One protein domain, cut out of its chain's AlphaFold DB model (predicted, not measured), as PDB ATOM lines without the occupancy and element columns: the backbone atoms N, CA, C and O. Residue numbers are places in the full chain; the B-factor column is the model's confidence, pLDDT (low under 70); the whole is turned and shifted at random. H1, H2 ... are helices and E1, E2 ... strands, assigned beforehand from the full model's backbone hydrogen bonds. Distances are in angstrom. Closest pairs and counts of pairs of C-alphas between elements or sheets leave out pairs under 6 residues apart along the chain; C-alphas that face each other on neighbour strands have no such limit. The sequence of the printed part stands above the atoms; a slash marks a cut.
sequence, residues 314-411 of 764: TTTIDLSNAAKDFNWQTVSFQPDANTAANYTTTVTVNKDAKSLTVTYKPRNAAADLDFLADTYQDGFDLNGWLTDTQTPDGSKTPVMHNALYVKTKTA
ATOM      1  N   THR A 314      18.692   1.219  -9.771       72.25
ATOM      2  CA  THR A 314      17.638   0.200  -9.719       72.25
ATOM      3  C   THR A 314      17.492  -0.372  -8.311       72.25
ATOM      4  O   THR A 314      18.484  -0.721  -7.674       72.25
ATOM      5  N   THR A 315      16.245  -0.482  -7.853       73.06
ATOM      6  CA  THR A 315      15.824  -1.096  -6.581       73.06
ATOM      7  C   THR A 315      14.704  -2.108  -6.847       73.06
ATOM      8  O   THR A 315      13.995  -1.987  -7.854       73.06
ATOM      9  N   THR A 316      14.544  -3.121  -5.988       79.06
ATOM     10  CA  THR A 316      13.442  -4.087  -6.091       79.06
ATOM     11  C   THR A 316      12.621  -4.130  -4.805       79.06
ATOM     12  O   THR A 316      13.121  -4.360  -3.713       79.06
ATOM     13  N   ILE A 317      11.317  -3.937  -4.961       78.56
ATOM     14  CA  ILE A 317      10.336  -3.835  -3.886       78.56
ATOM     15  C   ILE A 317       9.587  -5.172  -3.814       78.56
ATOM     16  O   ILE A 317       8.756  -5.461  -4.679       78.56
ATOM     17  N   ASP A 318       9.886  -6.002  -2.811       82.00
ATOM     18  CA  ASP A 318       9.145  -7.245  -2.553       82.00
ATOM     19  C   ASP A 318       7.748  -6.938  -1.986       82.00
ATOM     20  O   ASP A 318       7.607  -6.372  -0.902       82.00
ATOM     21  N   LEU A 319       6.703  -7.336  -2.715       81.94
ATOM     22  CA  LEU A 319       5.304  -7.182  -2.312       81.94
ATOM     23  C   LEU A 319       4.622  -8.532  -2.044       81.94
ATOM     24  O   LEU A 319       3.412  -8.565  -1.805       81.94
ATOM     25  N   SER A 320       5.371  -9.640  -2.024       79.62
ATOM     26  CA  SER A 320       4.864 -11.006  -1.828       79.62
ATOM     27  C   SER A 320       4.009 -11.168  -0.567       79.62
ATOM     28  O   SER A 320       3.003 -11.879  -0.594       79.62
ATOM     29  N   ASN A 321       4.373 -10.464   0.510       76.62
ATOM     30  CA  ASN A 321       3.652 -10.428   1.783       76.62
ATOM     31  C   ASN A 321       2.528  -9.376   1.814       76.62
ATOM     32  O   ASN A 321       1.434  -9.656   2.303       76.62
ATOM     33  N   ALA A 322       2.784  -8.167   1.300       71.44
ATOM     34  CA  ALA A 322       1.861  -7.029   1.391       71.44
ATOM     35  C   ALA A 322       0.670  -7.129   0.421       71.44
ATOM     36  O   ALA A 322      -0.439  -6.715   0.752       71.44
ATOM     37  N   ALA A 323       0.895  -7.727  -0.750       78.88
ATOM     38  CA  ALA A 323      -0.098  -8.014  -1.782       78.88
ATOM     39  C   ALA A 323      -0.265  -9.537  -1.976       78.88
ATOM     40  O   ALA A 323      -0.459 -10.032  -3.089       78.88
ATOM     41  N   LYS A 324      -0.184 -10.306  -0.881       81.38
ATOM     42  CA  LYS A 324      -0.320 -11.775  -0.883       81.38
ATOM     43  C   LYS A 324      -1.657 -12.265  -1.470       81.38
ATOM     44  O   LYS A 324      -1.682 -13.309  -2.114       81.38
ATOM     45  N   ASP A 325      -2.726 -11.486  -1.265       81.31
ATOM     46  CA  ASP A 325      -4.114 -11.795  -1.640       81.31
ATOM     47  C   ASP A 325      -4.494 -11.253  -3.041       81.31
ATOM     48  O   ASP A 325      -5.640 -11.383  -3.475       81.31
ATOM     49  N   PHE A 326      -3.542 -10.643  -3.764       85.75
ATOM     50  CA  PHE A 326      -3.749 -10.122  -5.120       85.75
ATOM     51  C   PHE A 326      -3.600 -11.230  -6.174       85.75
ATOM     52  O   PHE A 326      -2.717 -12.091  -6.104       85.75
ATOM     53  N   ASN A 327      -4.414 -11.159  -7.224       88.19
ATOM     54  CA  ASN A 327      -4.298 -11.969  -8.429       88.19
ATOM     55  C   ASN A 327      -3.108 -11.502  -9.284       88.19
ATOM     56  O   ASN A 327      -3.263 -10.776 -10.264       88.19
ATOM     57  N   TRP A 328      -1.899 -11.938  -8.928       88.62
ATOM     58  CA  TRP A 328      -0.644 -11.533  -9.578       88.62
ATOM     59  C   TRP A 328      -0.594 -11.731 -11.103       88.62
ATOM     60  O   TRP A 328       0.139 -11.015 -11.780       88.62
ATOM     61  N   GLN A 329      -1.428 -12.604 -11.678       87.94
ATOM     62  CA  GLN A 329      -1.553 -12.733 -13.134       87.94
ATOM     63  C   GLN A 329      -2.215 -11.508 -13.793       87.94
ATOM     64  O   GLN A 329      -1.868 -11.162 -14.925       87.94
ATOM     65  N   THR A 330      -3.097 -10.794 -13.088       88.06
ATOM     66  CA  THR A 330      -3.774  -9.575 -13.569       88.06
ATOM     67  C   THR A 330      -3.268  -8.281 -12.924       88.06
ATOM     68  O   THR A 330      -3.725  -7.212 -13.322       88.06
ATOM     69  N   VAL A 331      -2.308  -8.354 -11.991       88.69
ATOM     70  CA  VAL A 331      -1.706  -7.173 -11.351       88.69
ATOM     71  C   VAL A 331      -1.092  -6.214 -12.376       88.69
ATOM     72  O   VAL A 331      -0.353  -6.618 -13.283       88.69
ATOM     73  N   SER A 332      -1.372  -4.931 -12.165       87.44
ATOM     74  CA  SER A 332      -0.748  -3.767 -12.785       87.44
ATOM     75  C   SER A 332      -0.265  -2.797 -11.699       87.44
ATOM     76  O   SER A 332      -0.790  -2.779 -10.583       87.44
ATOM     77  N   PHE A 333       0.739  -1.984 -12.029       85.81
ATOM     78  CA  PHE A 333       1.173  -0.866 -11.198       85.81
ATOM     79  C   PHE A 333       1.140   0.420 -12.018       85.81
ATOM     80  O   PHE A 333       1.749   0.483 -13.087       85.81
ATOM     81  N   GLN A 334       0.444   1.431 -11.513       84.12
ATOM     82  CA  GLN A 334       0.382   2.763 -12.097       84.12
ATOM     83  C   GLN A 334       1.177   3.725 -11.200       84.12
ATOM     84  O   GLN A 334       0.686   4.068 -10.123       84.12
ATOM     85  N   PRO A 335       2.389   4.162 -11.597       80.00
ATOM     86  CA  PRO A 335       3.109   5.191 -10.856       80.00
ATOM     87  C   PRO A 335       2.333   6.510 -10.890       80.00
ATOM     88  O   PRO A 335       1.664   6.826 -11.884       80.00
ATOM     89  N   ASP A 336       2.465   7.298  -9.826       78.19
ATOM     90  CA  ASP A 336       2.034   8.692  -9.837       78.19
ATOM     91  C   ASP A 336       2.878   9.500 -10.845       78.19
ATOM     92  O   ASP A 336       3.968   9.095 -11.263       78.19
ATOM     93  N   ALA A 337       2.371  10.656 -11.277       74.88
ATOM     94  CA  ALA A 337       3.051  11.475 -12.275       74.88
ATOM     95  C   ALA A 337       4.390  12.018 -11.736       74.88
ATOM     96  O   ALA A 337       4.400  12.909 -10.890       74.88
ATOM     97  N   ASN A 338       5.520  11.517 -12.252       73.00
ATOM     98  CA  ASN A 338       6.852  12.003 -11.880       73.00
ATOM     99  C   ASN A 338       7.048  13.466 -12.338       73.00
ATOM    100  O   ASN A 338       7.325  13.754 -13.512       73.00
ATOM    101  N   THR A 339       6.938  14.375 -11.370       65.69
ATOM    102  CA  THR A 339       7.143  15.823 -11.496       65.69
ATOM    103  C   THR A 339       8.584  16.278 -11.238       65.69
ATOM    104  O   THR A 339       8.867  17.463 -11.406       65.69
ATOM    105  N   ALA A 340       9.505  15.382 -10.868       70.75
ATOM    106  CA  ALA A 340      10.896  15.727 -10.576       70.75
ATOM    107  C   ALA A 340      11.623  16.215 -11.841       70.75
ATOM    108  O   ALA A 340      11.619  15.546 -12.876       70.75
ATOM    109  N   ALA A 341      12.253  17.390 -11.774       73.00
ATOM    110  CA  ALA A 341      12.806  18.082 -12.945       73.00
ATOM    111  C   ALA A 341      14.069  17.424 -13.537       73.00
ATOM    112  O   ALA A 341      14.426  17.685 -14.687       73.00
ATOM    113  N   ASN A 342      14.729  16.566 -12.763       76.56
ATOM    114  CA  ASN A 342      16.064  16.016 -13.000       76.56
ATOM    115  C   ASN A 342      16.063  14.523 -13.396       76.56
ATOM    116  O   ASN A 342      16.935  14.118 -14.165       76.56
ATOM    117  N   TYR A 343      15.075  13.712 -12.987       83.50
ATOM    118  CA  TYR A 343      15.014  12.274 -13.320       83.50
ATOM    119  C   TYR A 343      13.671  11.776 -13.872       83.50
ATOM    120  O   TYR A 343      12.629  12.423 -13.791       83.50
ATOM    121  N   THR A 344      13.729  10.589 -14.471       84.69
ATOM    122  CA  THR A 344      12.621   9.761 -14.955       84.69
ATOM    123  C   THR A 344      12.556   8.470 -14.145       84.69
ATOM    124  O   THR A 344      13.581   8.004 -13.648       84.69
ATOM    125  N   THR A 345      11.372   7.864 -14.053       84.06
ATOM    126  CA  THR A 345      11.168   6.587 -13.354       84.06
ATOM    127  C   THR A 345      10.512   5.583 -14.292       84.06
ATOM    128  O   THR A 345       9.475   5.873 -14.884       84.06
ATOM    129  N   THR A 346      11.099   4.395 -14.412       85.69
ATOM    130  CA  THR A 346      10.503   3.231 -15.088       85.69
ATOM    131  C   THR A 346      10.179   2.171 -14.041       85.69
ATOM    132  O   THR A 346      11.019   1.895 -13.186       85.69
ATOM    133  N   VAL A 347       8.987   1.569 -14.097       85.62
ATOM    134  CA  VAL A 347       8.573   0.498 -13.174       85.62
ATOM    135  C   VAL A 347       8.200  -0.754 -13.963       85.62
ATOM    136  O   VAL A 347       7.403  -0.688 -14.897       85.62
ATOM    137  N   THR A 348       8.745  -1.895 -13.551       88.88
ATOM    138  CA  THR A 348       8.460  -3.220 -14.112       88.88
ATOM    139  C   THR A 348       7.804  -4.092 -13.045       88.88
ATOM    140  O   THR A 348       8.375  -4.301 -11.976       88.88
ATOM    141  N   VAL A 349       6.619  -4.634 -13.338       89.19
ATOM    142  CA  VAL A 349       5.923  -5.590 -12.458       89.19
ATOM    143  C   VAL A 349       6.447  -7.001 -12.727       89.19
ATOM    144  O   VAL A 349       6.187  -7.559 -13.795       89.19
ATOM    145  N   ASN A 350       7.138  -7.607 -11.764       89.25
ATOM    146  CA  ASN A 350       7.540  -9.009 -11.832       89.25
ATOM    147  C   ASN A 350       6.467  -9.888 -11.170       89.25
ATOM    148  O   ASN A 350       6.365  -9.968  -9.945       89.25
ATOM    149  N   LYS A 351       5.646 -10.538 -12.001       90.62
ATOM    150  CA  LYS A 351       4.480 -11.319 -11.557       90.62
ATOM    151  C   LYS A 351       4.847 -12.627 -10.857       90.62
ATOM    152  O   LYS A 351       4.139 -13.032  -9.938       90.62
ATOM    153  N   ASP A 352       5.954 -13.247 -11.257       86.44
ATOM    154  CA  ASP A 352       6.395 -14.534 -10.713       86.44
ATOM    155  C   ASP A 352       7.151 -14.351  -9.389       86.44
ATOM    156  O   ASP A 352       6.916 -15.092  -8.435       86.44
ATOM    157  N   ALA A 353       7.992 -13.314  -9.292       85.44
ATOM    158  CA  ALA A 353       8.677 -12.936  -8.051       85.44
ATOM    159  C   ALA A 353       7.815 -12.087  -7.093       85.44
ATOM    160  O   ALA A 353       8.251 -11.805  -5.981       85.44
ATOM    161  N   LYS A 354       6.604 -11.682  -7.509       89.88
ATOM    162  CA  LYS A 354       5.669 -10.827  -6.749       89.88
ATOM    163  C   LYS A 354       6.281  -9.500  -6.276       89.88
ATOM    164  O   LYS A 354       6.067  -9.063  -5.143       89.88
ATOM    165  N   SER A 355       7.042  -8.850  -7.152       86.31
ATOM    166  CA  SER A 355       7.813  -7.644  -6.835       86.31
ATOM    167  C   SER A 355       7.684  -6.552  -7.901       86.31
ATOM    168  O   SER A 355       7.250  -6.799  -9.031       86.31
ATOM    169  N   LEU A 356       8.057  -5.324  -7.538       83.69
ATOM    170  CA  LEU A 356       8.247  -4.214  -8.475       83.69
ATOM    171  C   LEU A 356       9.740  -3.915  -8.597       83.69
ATOM    172  O   LEU A 356      10.394  -3.659  -7.591       83.69
ATOM    173  N   THR A 357      10.275  -3.887  -9.813       83.12
ATOM    174  CA  THR A 357      11.622  -3.359 -10.072       83.12
ATOM    175  C   THR A 357      11.494  -1.934 -10.589       83.12
ATOM    176  O   THR A 357      10.775  -1.682 -11.559       83.12
ATOM    177  N   VAL A 358      12.177  -0.999  -9.933       80.88
ATOM    178  CA  VAL A 358      12.093   0.442 -10.200       80.88
ATOM    179  C   VAL A 358      13.456   0.927 -10.655       80.88
ATOM    180  O   VAL A 358      14.436   0.721  -9.943       80.88
ATOM    181  N   THR A 359      13.522   1.586 -11.810       82.88
ATOM    182  CA  THR A 359      14.754   2.186 -12.334       82.88
ATOM    183  C   THR A 359      14.582   3.691 -12.502       82.88
ATOM    184  O   THR A 359      13.756   4.148 -13.298       82.88
ATOM    185  N   TYR A 360      15.399   4.457 -11.783       84.00
ATOM    186  CA  TYR A 360      15.507   5.908 -11.893       84.00
ATOM    187  C   TYR A 360      16.645   6.268 -12.851       84.00
ATOM    188  O   TYR A 360      17.776   5.814 -12.662       84.00
ATOM    189  N   LYS A 361      16.370   7.078 -13.879       82.38
ATOM    190  CA  LYS A 361      17.386   7.565 -14.833       82.38
ATOM    191  C   LYS A 361      17.348   9.093 -14.946       82.38
ATOM    192  O   LYS A 361      16.246   9.641 -15.000       82.38
ATOM    193  N   PRO A 362      18.496   9.784 -15.056       79.75
ATOM    194  CA  PRO A 362      18.541  11.229 -15.309       79.75
ATOM    195  C   PRO A 362      17.773  11.592 -16.592       79.75
ATOM    196  O   PRO A 362      17.755  10.819 -17.552       79.75
ATOM    197  N   ARG A 363      17.142  12.772 -16.637       80.88
ATOM    198  CA  ARG A 363      16.394  13.247 -17.823       80.88
ATOM    199  C   ARG A 363      17.306  13.644 -18.985       80.88
ATOM    200  O   ARG A 363      16.880  13.563 -20.132       80.88
ATOM    201  N   ASN A 364      18.514  14.125 -18.696       77.88
ATOM    202  CA  ASN A 364      19.517  14.560 -19.671       77.88
ATOM    203  C   ASN A 364      20.883  14.752 -18.978       77.88
ATOM    204  O   ASN A 364      20.954  14.776 -17.754       77.88
ATOM    205  N   ALA A 365      21.946  14.953 -19.763       67.56
ATOM    206  CA  ALA A 365      23.319  15.097 -19.261       67.56
ATOM    207  C   ALA A 365      23.597  16.377 -18.438       67.56
ATOM    208  O   ALA A 365      24.610  16.439 -17.752       67.56
ATOM    209  N   ALA A 366      22.734  17.402 -18.480       68.06
ATOM    210  CA  ALA A 366      22.867  18.563 -17.592       68.06
ATOM    211  C   ALA A 366      22.327  18.247 -16.185       68.06
ATOM    212  O   ALA A 366      22.942  18.620 -15.193       68.06
ATOM    213  N   ALA A 367      21.242  17.469 -16.109       73.19
ATOM    214  CA  ALA A 367      20.666  16.971 -14.861       73.19
ATOM    215  C   ALA A 367      21.478  15.834 -14.203       73.19
ATOM    216  O   ALA A 367      21.065  15.316 -13.171       73.19
ATOM    217  N   ASP A 368      22.616  15.416 -14.774       67.50
ATOM    218  CA  ASP A 368      23.434  14.327 -14.223       67.50
ATOM    219  C   ASP A 368      24.089  14.678 -12.881       67.50
ATOM    220  O   ASP A 368      24.246  13.788 -12.045       67.50
ATOM    221  N   LEU A 369      24.448  15.949 -12.667       62.03
ATOM    222  CA  LEU A 369      24.977  16.432 -11.388       62.03
ATOM    223  C   LEU A 369      23.878  16.462 -10.321       62.03
ATOM    224  O   LEU A 369      24.062  15.887  -9.252       62.03
ATOM    225  N   ASP A 370      22.720  17.043 -10.640       67.19
ATOM    226  CA  ASP A 370      21.571  17.122  -9.728       67.19
ATOM    227  C   ASP A 370      21.037  15.722  -9.384       67.19
ATOM    228  O   ASP A 370      20.759  15.418  -8.231       67.19
ATOM    229  N   PHE A 371      20.970  14.814 -10.362       73.69
ATOM    230  CA  PHE A 371      20.593  13.416 -10.135       73.69
ATOM    231  C   PHE A 371      21.560  12.694  -9.188       73.69
ATOM    232  O   PHE A 371      21.125  11.887  -8.366       73.69
ATOM    233  N   LEU A 372      22.867  12.968  -9.279       65.19
ATOM    234  CA  LEU A 372      23.845  12.454  -8.316       65.19
ATOM    235  C   LEU A 372      23.692  13.130  -6.944       65.19
ATOM    236  O   LEU A 372      23.861  12.460  -5.930       65.19
ATOM    237  N   ALA A 373      23.335  14.413  -6.888       63.50
ATOM    238  CA  ALA A 373      23.061  15.103  -5.633       63.50
ATOM    239  C   ALA A 373      21.881  14.449  -4.886       63.50
ATOM    240  O   ALA A 373      22.061  14.053  -3.733       63.50
ATOM    241  N   ASP A 374      20.736  14.247  -5.546       66.62
ATOM    242  CA  ASP A 374      19.567  13.538  -4.996       66.62
ATOM    243  C   ASP A 374      19.943  12.110  -4.548       66.62
ATOM    244  O   ASP A 374      19.645  11.701  -3.428       66.62
ATOM    245  N   THR A 375      20.676  11.375  -5.398       66.00
ATOM    246  CA  THR A 375      21.139   9.991  -5.162       66.00
ATOM    247  C   THR A 375      21.846   9.797  -3.816       66.00
ATOM    248  O   THR A 375      21.661   8.762  -3.171       66.00
ATOM    249  N   TYR A 376      22.704  10.745  -3.430       59.03
ATOM    250  CA  TYR A 376      23.541  10.654  -2.229       59.03
ATOM    251  C   TYR A 376      22.951  11.389  -1.011       59.03
ATOM    252  O   TYR A 376      23.450  11.185   0.092       59.03
ATOM    253  N   GLN A 377      21.907  12.211  -1.184       59.69
ATOM    254  CA  GLN A 377      21.257  12.962  -0.096       59.69
ATOM    255  C   GLN A 377      19.914  12.352   0.313       59.69
ATOM    256  O   GLN A 377      19.748  11.929   1.453       59.69
ATOM    257  N   ASP A 378      18.967  12.279  -0.621       61.06
ATOM    258  CA  ASP A 378      17.591  11.850  -0.361       61.06
ATOM    259  C   ASP A 378      17.326  10.404  -0.796       61.06
ATOM    260  O   ASP A 378      16.450   9.743  -0.239       61.06
ATOM    261  N   GLY A 379      18.052   9.902  -1.796       65.94
ATOM    262  CA  GLY A 379      17.569   8.772  -2.582       65.94
ATOM    263  C   GLY A 379      16.357   9.184  -3.426       65.94
ATOM    264  O   GLY A 379      16.189  10.354  -3.764       65.94
ATOM    265  N   PHE A 380      15.506   8.224  -3.789       75.94
ATOM    266  CA  PHE A 380      14.387   8.460  -4.702       75.94
ATOM    267  C   PHE A 380      13.070   7.896  -4.179       75.94
ATOM    268  O   PHE A 380      13.004   6.750  -3.726       75.94
ATOM    269  N   ASP A 381      12.012   8.692  -4.312       73.00
ATOM    270  CA  ASP A 381      10.647   8.282  -4.013       73.00
ATOM    271  C   ASP A 381       9.988   7.606  -5.226       73.00
ATOM    272  O   ASP A 381       9.963   8.146  -6.337       73.00
ATOM    273  N   LEU A 382       9.346   6.461  -4.983       74.00
ATOM    274  CA  LEU A 382       8.263   5.953  -5.818       74.00
ATOM    275  C   LEU A 382       6.967   5.963  -5.014       74.00
ATOM    276  O   LEU A 382       6.869   5.355  -3.947       74.00
ATOM    277  N   ASN A 383       5.954   6.600  -5.595       78.69
ATOM    278  CA  ASN A 383       4.574   6.549  -5.143       78.69
ATOM    279  C   ASN A 383       3.685   6.065  -6.302       78.69
ATOM    280  O   ASN A 383       3.952   6.386  -7.465       78.69
ATOM    281  N   GLY A 384       2.662   5.259  -6.015       75.31
ATOM    282  CA  GLY A 384       1.726   4.793  -7.041       75.31
ATOM    283  C   GLY A 384       0.829   3.633  -6.620       75.31
ATOM    284  O   GLY A 384       0.923   3.094  -5.516       75.31
ATOM    285  N   TRP A 385      -0.065   3.241  -7.521       79.94
ATOM    286  CA  TRP A 385      -1.166   2.315  -7.263       79.94
ATOM    287  C   TRP A 385      -0.908   0.926  -7.845       79.94
ATOM    288  O   TRP A 385      -0.862   0.753  -9.062       79.94
ATOM    289  N   LEU A 386      -0.812  -0.081  -6.976       82.38
ATOM    290  CA  LEU A 386      -0.906  -1.493  -7.337       82.38
ATOM    291  C   LEU A 386      -2.385  -1.905  -7.367       82.38
ATOM    292  O   LEU A 386      -3.101  -1.723  -6.380       82.38
ATOM    293  N   THR A 387      -2.844  -2.498  -8.466       83.69
ATOM    294  CA  THR A 387      -4.226  -2.993  -8.604       83.69
ATOM    295  C   THR A 387      -4.248  -4.348  -9.292       83.69
ATOM    296  O   THR A 387      -3.459  -4.575 -10.207       83.69
ATOM    297  N   ASP A 388      -5.153  -5.241  -8.894       87.50
ATOM    298  CA  ASP A 388      -5.480  -6.454  -9.652       87.50
ATOM    299  C   ASP A 388      -6.910  -6.387 -10.213       87.50
ATOM    300  O   ASP A 388      -7.695  -5.481  -9.916       87.50
ATOM    301  N   THR A 389      -7.256  -7.371 -11.042       83.19
ATOM    302  CA  THR A 389      -8.637  -7.573 -11.491       83.19
ATOM    303  C   THR A 389      -9.096  -9.014 -11.314       83.19
ATOM    304  O   THR A 389      -8.328  -9.975 -11.454       83.19
ATOM    305  N   GLN A 390     -10.391  -9.155 -11.047       82.38
ATOM    306  CA  GLN A 390     -11.115 -10.419 -11.016       82.38
ATOM    307  C   GLN A 390     -12.377 -10.266 -11.870       82.38
ATOM    308  O   GLN A 390     -12.973  -9.192 -11.922       82.38
ATOM    309  N   THR A 391     -12.800 -11.335 -12.541       78.38
ATOM    310  CA  THR A 391     -14.126 -11.400 -13.170       78.38
ATOM    311  C   THR A 391     -15.079 -12.050 -12.166       78.38
ATOM    312  O   THR A 391     -14.882 -13.229 -11.869       78.38
ATOM    313  N   PRO A 392     -16.076 -11.329 -11.615       72.69
ATOM    314  CA  PRO A 392     -17.064 -11.924 -10.718       72.69
ATOM    315  C   PRO A 392     -17.891 -12.984 -11.447       72.69
ATOM    316  O   PRO A 392     -18.086 -12.884 -12.662       72.69
ATOM    317  N   ASP A 393     -18.413 -13.973 -10.720       68.19
ATOM    318  CA  ASP A 393     -19.252 -15.006 -11.332       68.19
ATOM    319  C   ASP A 393     -20.495 -14.388 -12.008       68.19
ATOM    320  O   ASP A 393     -21.071 -13.406 -11.533       68.19
ATOM    321  N   GLY A 394     -20.853 -14.910 -13.180       69.50
ATOM    322  CA  GLY A 394     -21.850 -14.329 -14.085       69.50
ATOM    323  C   GLY A 394     -21.420 -13.069 -14.864       69.50
ATOM    324  O   GLY A 394     -22.137 -12.670 -15.784       69.50
ATOM    325  N   SER A 395     -20.268 -12.447 -14.574       66.81
ATOM    326  CA  SER A 395     -19.754 -11.293 -15.333       66.81
ATOM    327  C   SER A 395     -18.976 -11.707 -16.590       66.81
ATOM    328  O   SER A 395     -18.347 -12.762 -16.648       66.81
ATOM    329  N   LYS A 396     -18.959 -10.826 -17.599       73.56
ATOM    330  CA  LYS A 396     -18.033 -10.889 -18.752       73.56
ATOM    331  C   LYS A 396     -16.925  -9.833 -18.707       73.56
ATOM    332  O   LYS A 396     -16.031  -9.861 -19.548       73.56
ATOM    333  N   THR A 397     -16.985  -8.915 -17.747       68.38
ATOM    334  CA  THR A 397     -16.056  -7.791 -17.617       68.38
ATOM    335  C   THR A 397     -15.249  -7.971 -16.331       68.38
ATOM    336  O   THR A 397     -15.864  -8.055 -15.262       68.38
ATOM    337  N   PRO A 398     -13.905  -8.034 -16.401       73.81
ATOM    338  CA  PRO A 398     -13.058  -7.950 -15.219       73.81
ATOM    339  C   PRO A 398     -13.275  -6.609 -14.516       73.81
ATOM    340  O   PRO A 398     -13.315  -5.564 -15.168       73.81
ATOM    341  N   VAL A 399     -13.395  -6.630 -13.194       76.19
ATOM    342  CA  VAL A 399     -13.447  -5.427 -12.355       76.19
ATOM    343  C   VAL A 399     -12.200  -5.365 -11.480       76.19
ATOM    344  O   VAL A 399     -11.578  -6.393 -11.206       76.19
ATOM    345  N   MET A 400     -11.828  -4.160 -11.046       75.00
ATOM    346  CA  MET A 400     -10.806  -3.988 -10.011       75.00
ATOM    347  C   MET A 400     -11.261  -4.711  -8.737       75.00
ATOM    348  O   MET A 400     -12.421  -4.581  -8.346       75.00
ATOM    349  N   HIS A 401     -10.370  -5.501  -8.141       76.38
ATOM    350  CA  HIS A 401     -10.705  -6.422  -7.051       76.38
ATOM    351  C   HIS A 401     -10.016  -6.009  -5.740       76.38
ATOM    352  O   HIS A 401     -10.685  -5.810  -4.729       76.38
ATOM    353  N   ASN A 402      -8.710  -5.762  -5.792       75.19
ATOM    354  CA  ASN A 402      -7.893  -5.170  -4.743       75.19
ATOM    355  C   ASN A 402      -7.174  -3.910  -5.261       75.19
ATOM    356  O   ASN A 402      -6.838  -3.796  -6.445       75.19
ATOM    357  N   ALA A 403      -6.865  -2.991  -4.345       74.81
ATOM    358  CA  ALA A 403      -6.023  -1.825  -4.600       74.81
ATOM    359  C   ALA A 403      -5.121  -1.541  -3.386       74.81
ATOM    360  O   ALA A 403      -5.600  -1.482  -2.253       74.81
ATOM    361  N   LEU A 404      -3.823  -1.351  -3.626       75.12
ATOM    362  CA  LEU A 404      -2.802  -1.034  -2.625       75.12
ATOM    363  C   LEU A 404      -1.959   0.128  -3.149       75.12
ATOM    364  O   LEU A 404      -1.351   0.026  -4.212       75.12
ATOM    365  N   TYR A 405      -1.904   1.228  -2.403       75.56
ATOM    366  CA  TYR A 405      -1.018   2.341  -2.729       75.56
ATOM    367  C   TYR A 405       0.347   2.106  -2.078       75.56
ATOM    368  O   TYR A 405       0.443   1.877  -0.871       75.56
ATOM    369  N   VAL A 406       1.394   2.117  -2.894       70.06
ATOM    370  CA  VAL A 406       2.780   1.878  -2.487       70.06
ATOM    371  C   VAL A 406       3.463   3.236  -2.361       70.06
ATOM    372  O   VAL A 406       3.511   3.980  -3.337       70.06
ATOM    373  N   LYS A 407       3.990   3.541  -1.169       69.00
ATOM    374  CA  LYS A 407       4.932   4.642  -0.924       69.00
ATOM    375  C   LYS A 407       6.278   4.034  -0.529       69.00
ATOM    376  O   LYS A 407       6.328   3.291   0.451       69.00
ATOM    377  N   THR A 408       7.353   4.347  -1.244       64.56
ATOM    378  CA  THR A 408       8.719   3.886  -0.926       64.56
ATOM    379  C   THR A 408       9.742   4.971  -1.226       64.56
ATOM    380  O   THR A 408       9.745   5.484  -2.342       64.56
ATOM    381  N   LYS A 409      10.647   5.234  -0.278       68.75
ATOM    382  CA  LYS A 409      11.851   6.059  -0.456       68.75
ATOM    383  C   LYS A 409      13.071   5.142  -0.437       68.75
ATOM    384  O   LYS A 409      13.209   4.359   0.504       68.75
ATOM    385  N   THR A 410      13.932   5.179  -1.455       63.84
ATOM    386  CA  THR A 410      15.182   4.397  -1.411       63.84
ATOM    387  C   THR A 410      16.126   4.974  -0.364       63.84
ATOM    388  O   THR A 410      16.162   6.185  -0.166       63.84
ATOM    389  N   ALA A 411      16.961   4.134   0.251       59.06
ATOM    390  CA  ALA A 411      18.107   4.654   0.988       59.06
ATOM    391  C   ALA A 411      19.030   5.451   0.032       59.06
ATOM    392  O   ALA A 411      19.191   5.031  -1.123       59.06
TER     393      ALA A 411
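Overview. This is residues 314 to 411 of the 764 residues of the protein "MBG domain-containing protein" of Furfurilactobacillus rossiae (UniProt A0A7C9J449). Two small three-stranded sheets lie face to face as a sandwich, their strands crossed at 39 degrees, with the short helix H1 at one end of a long body. The link of the E5 and E6 hairpin makes the other end. The 98 printed residues hold, in order, E1, E2, E3, E4, H1, E5 and E6; the sheets run E1, E4, E3 and E2, E5, E6, both antiparallel, and the class is mostly strand. The whole is loose, with a radius of gyration of the C-alphas of 16.0 A, and a rod spanning 56 by 24 by 18 A.

Along the chain. E1, residues 314 to 318, begins at C-alpha 314 (17.638, 0.200, -9.719). E2 is residues 332 to 335, E3 343 to 350, 22.6 A, and E4 355 to 362, 23.3 A. H1 is residues 368 to 377, 14.4 A. E5, 381 to 390, measures 29.5 A; E6, 399 to 409, measures 30.2 A, bends by 51 degrees at residue 402 and ends at C-alpha 409 (11.851, 6.059, -0.456).

Arrangement. In one sheet, inner strand E4 pairs with E1, N 317 to O 356 at 2.8 A, and with E3 in a hairpin, N 344 to O 361 at 2.7 A. In the other, E5 pairs with E2, N 385 to O 334 at 2.8 A, and with E6, N 386 to O 404 at 2.8 A. Between the sheets, the closest C-alphas of E2 and E3, Phe 333 and Val 349, are 6.8 A apart. H1 is on the sheet E1 E4 E3; its closest C-alphas with E4 are Asp 368 and Pro 362, 5.9 A. In H1 every O i to N i+4 pair is within hydrogen-bond range. H1 and E6 are apart.

Size, cuts and confidence. The C-alphas farthest apart, Leu 369 and Gly 394, are 56.1 A apart. The printed part has no cut. The link E1 to E2, 13 residues, is long. Mean pLDDT of the printed part is 76.9; 23 residues are under 70, among them 372 to 379 and 407 to 411.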